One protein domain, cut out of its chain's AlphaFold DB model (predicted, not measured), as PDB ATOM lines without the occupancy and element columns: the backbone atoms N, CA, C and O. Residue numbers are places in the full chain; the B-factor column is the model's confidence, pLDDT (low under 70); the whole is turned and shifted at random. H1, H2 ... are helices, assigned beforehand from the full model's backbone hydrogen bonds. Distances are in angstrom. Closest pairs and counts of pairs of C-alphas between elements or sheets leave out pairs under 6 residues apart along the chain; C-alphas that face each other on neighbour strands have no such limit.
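Overview. This is residues 22 to 63 of the 105 residues of the protein "D4ce4afe-9205-46cf-b269-af8f8ed7bebd" of Thermothielavioides terrestris (UniProt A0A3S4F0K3). One long helix, H2, sticks out as an arm, with residues 49 to 63 free, from a small looped head, and the short helix H1 lies at the head's far end. The printed part has 42 residues, with two named helices in the order H1, H2 and no named strand; the class is all helix. It is only just extended, close to loose, with a radius of gyration of the C-alphas of 13.8 A, and a rod of 46 by 17 by 9 A.

Arrangement. H2, residues 46 to 62, and H1, residues 22 to 25, are apart. In the head, residues 30 to 31 form a short antiparallel pairing with residues 38 to 39. In H2 every O i to N i+4 pair is within hydrogen-bond range; H1 is too short for such a pair, and its one O i to N i+3 pair is not within range.

Along the chain. H2 measures 25.0 A, from C-alpha 46 at (103.074, 66.337, 67.441) to C-alpha 62 at (91.786, 46.728, 78.085). H1 measures 5.1 A and begins at C-alpha 22, (104.173, 83.933, 56.570).

Size, cuts and confidence. The C-alphas farthest apart, Arg 22 and Lys 63, are 46.6 A apart. The printed part has no cut. The link from H1 to H2 is long, 20 residues. Residues 51 to 63 have pLDDT under 70.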
ATOM      1  N   ARG A  22     103.451  83.708  57.837       85.12
ATOM      2  CA  ARG A  22     104.173  83.933  56.570       85.12
ATOM      3  C   ARG A  22     104.907  82.695  56.039       85.12
ATOM      4  O   ARG A  22     105.120  82.576  54.840       85.12
ATOM      5  N   CYS A  23     105.346  81.791  56.916       84.81
ATOM      6  CA  CYS A  23     105.973  80.532  56.504       84.81
ATOM      7  C   CYS A  23     104.929  79.520  56.010       84.81
ATOM      8  O   CYS A  23     105.246  78.712  55.145       84.81
ATOM      9  N   PHE A  24     103.699  79.582  56.530       82.19
ATOM     10  CA  PHE A  24     102.570  78.794  56.035       82.19
ATOM     11  C   PHE A  24     102.119  79.282  54.650       82.19
ATOM     12  O   PHE A  24     102.017  78.479  53.734       82.19
ATOM     13  N   GLU A  25     101.971  80.597  54.453       85.69
ATOM     14  CA  GLU A  25     101.632  81.187  53.142       85.69
ATOM     15  C   GLU A  25     102.665  80.860  52.052       85.69
ATOM     16  O   GLU A  25     102.322  80.710  50.885       85.69
ATOM     17  N   ARG A  26     103.941  80.718  52.435       86.19
ATOM     18  CA  ARG A  26     105.032  80.307  51.538       86.19
ATOM     19  C   ARG A  26     105.127  78.795  51.312       86.19
ATOM     20  O   ARG A  26     105.991  78.360  50.558       86.19
ATOM     21  N   GLY A  27     104.296  77.997  51.982       86.56
ATOM     22  CA  GLY A  27     104.307  76.537  51.875       86.56
ATOM     23  C   GLY A  27     105.462  75.841  52.606       86.56
ATOM     24  O   GLY A  27     105.715  74.669  52.363       86.56
ATOM     25  N   HIS A  28     106.171  76.528  53.509       86.44
ATOM     26  CA  HIS A  28     107.262  75.920  54.286       86.44
ATOM     27  C   HIS A  28     106.757  75.094  55.478       86.44
ATOM     28  O   HIS A  28     107.488  74.287  56.053       86.44
ATOM     29  N   LEU A  29     105.532  75.379  55.919       86.56
ATOM     30  CA  LEU A  29     104.874  74.758  57.059       86.56
ATOM     31  C   LEU A  29     103.427  74.451  56.690       86.56
ATOM     32  O   LEU A  29     102.823  75.159  55.890       86.56
ATOM     33  N   VAL A  30     102.862  73.445  57.342       86.62
ATOM     34  CA  VAL A  30     101.463  73.044  57.232       86.62
ATOM     35  C   VAL A  30     100.772  73.318  58.564       86.62
ATOM     36  O   VAL A  30     101.345  73.095  59.631       86.62
ATOM     37  N   CYS A  31      99.546  73.837  58.514       85.81
ATOM     38  CA  CYS A  31      98.721  74.038  59.700       85.81
ATOM     39  C   CYS A  31      97.859  72.798  59.947       85.81
ATOM     40  O   CYS A  31      97.136  72.351  59.059       85.81
ATOM     41  N   CYS A  32      97.916  72.242  61.156       86.19
ATOM     42  CA  CYS A  32      96.998  71.181  61.554       86.19
ATOM     43  C   CYS A  32      95.593  71.761  61.770       86.19
ATOM     44  O   CYS A  32      95.427  72.626  62.627       86.19
ATOM     45  N   SER A  33      94.581  71.243  61.072       85.12
ATOM     46  CA  SER A  33      93.181  71.680  61.209       85.12
ATOM     47  C   SER A  33      92.571  71.409  62.590       85.12
ATOM     48  O   SER A  33      91.631  72.086  62.989       85.12
ATOM     49  N   ILE A  34      93.110  70.437  63.329       85.31
ATOM     50  CA  ILE A  34      92.590  70.013  64.637       85.31
ATOM     51  C   ILE A  34      93.160  70.889  65.757       85.31
ATOM     52  O   ILE A  34      92.434  71.354  66.630       85.31
ATOM     53  N   HIS A  35      94.475  71.116  65.732       80.31
ATOM     54  CA  HIS A  35      95.200  71.753  66.835       80.31
ATOM     55  C   HIS A  35      95.654  73.187  66.523       80.31
ATOM     56  O   HIS A  35      96.219  73.839  67.395       80.31
ATOM     57  N   ASN A  36      95.446  73.676  65.293       82.81
ATOM     58  CA  ASN A  36      95.948  74.969  64.804       82.81
ATOM     59  C   ASN A  36      97.458  75.168  65.056       82.81
ATOM     60  O   ASN A  36      97.925  76.266  65.356       82.81
ATOM     61  N   VAL A  37      98.234  74.082  64.953       83.38
ATOM     62  CA  VAL A  37      99.692  74.081  65.136       83.38
ATOM     63  C   VAL A  37     100.394  73.923  63.794       83.38
ATOM     64  O   VAL A  37     100.056  73.031  63.008       83.38
ATOM     65  N   TYR A  38     101.422  74.742  63.572       85.12
ATOM     66  CA  TYR A  38     102.295  74.655  62.405       85.12
ATOM     67  C   TYR A  38     103.360  73.569  62.574       85.12
ATOM     68  O   TYR A  38     104.109  73.569  63.552       85.12
ATOM     69  N   HIS A  39     103.449  72.671  61.601       82.56
ATOM     70  CA  HIS A  39     104.446  71.604  61.522       82.56
ATOM     71  C   HIS A  39     105.039  71.532  60.109       82.56
ATOM     72  O   HIS A  39     104.547  72.178  59.185       82.56
ATOM     73  N   SER A  40     106.146  70.811  59.944       82.69
ATOM     74  CA  SER A  40     106.762  70.616  58.626       82.69
ATOM     75  C   SER A  40     105.873  69.709  57.764       82.69
ATOM     76  O   SER A  40     105.283  68.786  58.318       82.69
ATOM     77  N   PRO A  41     105.803  69.891  56.432       82.19
ATOM     78  CA  PRO A  41     105.051  68.992  55.546       82.19
ATOM     79  C   PRO A  41     105.524  67.530  55.595       82.19
ATOM     80  O   PRO A  41     104.787  66.634  55.200       82.19
ATOM     81  N   TYR A  42     106.740  67.281  56.085       83.00
ATOM     82  CA  TYR A  42     107.317  65.940  56.214       83.00
ATOM     83  C   TYR A  42     107.085  65.289  57.587       83.00
ATOM     84  O   TYR A  42     107.529  64.168  57.810       83.00
ATOM     85  N   SER A  43     106.467  65.999  58.535       80.25
ATOM     86  CA  SER A  43     106.285  65.536  59.916       80.25
ATOM     87  C   SER A  43     104.832  65.676  60.333       80.25
ATOM     88  O   SER A  43     104.259  66.730  60.100       80.25
ATOM     89  N   ASP A  44     104.265  64.704  61.036       80.56
ATOM     90  CA  ASP A  44     102.910  64.849  61.565       80.56
ATOM     91  C   ASP A  44     102.812  65.895  62.684       80.56
ATOM     92  O   ASP A  44     103.791  66.280  63.336       80.56
ATOM     93  N   CYS A  45     101.587  66.350  62.951       83.88
ATOM     94  CA  CYS A  45     101.324  67.185  64.111       83.88
ATOM     95  C   CYS A  45     101.664  66.413  65.395       83.88
ATOM     96  O   CYS A  45     101.028  65.410  65.719       83.88
ATOM     97  N   VAL A  46     102.609  66.938  66.176       78.50
ATOM     98  CA  VAL A  46     103.074  66.337  67.441       78.50
ATOM     99  C   VAL A  46     101.921  66.059  68.417       78.50
ATOM    100  O   VAL A  46     101.949  65.082  69.165       78.50
ATOM    101  N   GLN A  47     100.877  66.894  68.409       78.69
ATOM    102  CA  GLN A  47      99.696  66.681  69.250       78.69
ATOM    103  C   GLN A  47      98.831  65.516  68.748       78.69
ATOM    104  O   GLN A  47      98.383  64.709  69.565       78.69
ATOM    105  N   CYS A  48      98.666  65.370  67.428       82.06
ATOM    106  CA  CYS A  48      97.998  64.211  66.827       82.06
ATOM    107  C   CYS A  48      98.769  62.917  67.116       82.06
ATOM    108  O   CYS A  48      98.182  61.935  67.564       82.06
ATOM    109  N   GLU A  49     100.091  62.931  66.934       77.62
ATOM    110  CA  GLU A  49     100.949  61.773  67.201       77.62
ATOM    111  C   GLU A  49     100.894  61.366  68.685       77.62
ATOM    112  O   GLU A  49     100.793  60.186  69.030       77.62
ATOM    113  N   GLY A  50     100.894  62.350  69.591       75.19
ATOM    114  CA  GLY A  50     100.724  62.123  71.023       75.19
ATOM    115  C   GLY A  50      99.357  61.533  71.385       75.19
ATOM    116  O   GLY A  50      99.284  60.668  72.260       75.19
ATOM    117  N   ALA A  51      98.285  61.963  70.715       69.69
ATOM    118  CA  ALA A  51      96.942  61.421  70.910       69.69
ATOM    119  C   ALA A  51      96.839  59.962  70.433       69.69
ATOM    120  O   ALA A  51      96.362  59.114  71.189       69.69
ATOM    121  N   ALA A  52      97.378  59.644  69.252       62.62
ATOM    122  CA  ALA A  52      97.424  58.278  68.728       62.62
ATOM    123  C   ALA A  52      98.187  57.328  69.670       62.62
ATOM    124  O   ALA A  52      97.691  56.261  70.034       62.62
ATOM    125  N   LYS A  53      99.350  57.760  70.177       61.97
ATOM    126  CA  LYS A  53     100.140  56.983  71.149       61.97
ATOM    127  C   LYS A  53      99.434  56.790  72.498       61.97
ATOM    128  O   LYS A  53      99.707  55.804  73.184       61.97
ATOM    129  N   ARG A  54      98.555  57.712  72.923       61.06
ATOM    130  CA  ARG A  54      97.731  57.509  74.131       61.06
ATOM    131  C   ARG A  54      96.625  56.486  73.888       61.06
ATOM    132  O   ARG A  54      96.470  55.601  74.722       61.06
ATOM    133  N   ALA A  55      95.933  56.566  72.753       60.03
ATOM    134  CA  ALA A  55      94.884  55.613  72.398       60.03
ATOM    135  C   ALA A  55      95.415  54.167  72.313       60.03
ATOM    136  O   ALA A  55      94.804  53.250  72.854       60.03
ATOM    137  N   GLU A  56      96.606  53.961  71.738       60.56
ATOM    138  CA  GLU A  56      97.228  52.629  71.667       60.56
ATOM    139  C   GLU A  56      97.557  52.047  73.058       60.56
ATOM    140  O   GLU A  56      97.368  50.854  73.315       60.56
ATOM    141  N   ARG A  57      98.016  52.885  74.000       59.19
ATOM    142  CA  ARG A  57      98.305  52.437  75.375       59.19
ATOM    143  C   ARG A  57      97.053  52.043  76.151       59.19
ATOM    144  O   ARG A  57      97.134  51.122  76.964       59.19
ATOM    145  N   GLU A  58      95.938  52.730  75.932       58.59
ATOM    146  CA  GLU A  58      94.651  52.425  76.573       58.59
ATOM    147  C   GLU A  58      94.092  51.100  76.034       58.59
ATOM    148  O   GLU A  58      93.780  50.200  76.813       58.59
ATOM    149  N   ALA A  59      94.130  50.897  74.712       59.00
ATOM    150  CA  ALA A  59      93.688  49.652  74.080       59.00
ATOM    151  C   ALA A  59      94.496  48.419  74.535       59.00
ATOM    152  O   ALA A  59      93.972  47.307  74.635       59.00
ATOM    153  N   ARG A  60      95.788  48.591  74.857       56.75
ATOM    154  CA  ARG A  60      96.618  47.504  75.406       56.75
ATOM    155  C   ARG A  60      96.308  47.192  76.876       56.75
ATOM    156  O   ARG A  60      96.564  46.069  77.306       56.75
ATOM    157  N   LYS A  61      95.772  48.148  77.641       54.06
ATOM    158  CA  LYS A  61      95.324  47.919  79.024       54.06
ATOM    159  C   LYS A  61      93.989  47.182  79.080       54.06
ATOM    160  O   LYS A  61      93.831  46.333  79.947       54.06
ATOM    161  N   GLU A  62      93.087  47.416  78.132       53.28
ATOM    162  CA  GLU A  62      91.786  46.728  78.085       53.28
ATOM    163  C   GLU A  62      91.896  45.225  77.782       53.28
ATOM    164  O   GLU A  62      91.123  44.428  78.300       53.28
ATOM    165  N   LYS A  63      92.912  44.796  77.020       55.22
ATOM    166  CA  LYS A  63      93.177  43.361  76.777       55.22
ATOM    167  C   LYS A  63      93.836  42.634  77.955       55.22
ATOM    168  O   LYS A  63      94.063  41.429  77.877       55.22
TER     169      LYS A  63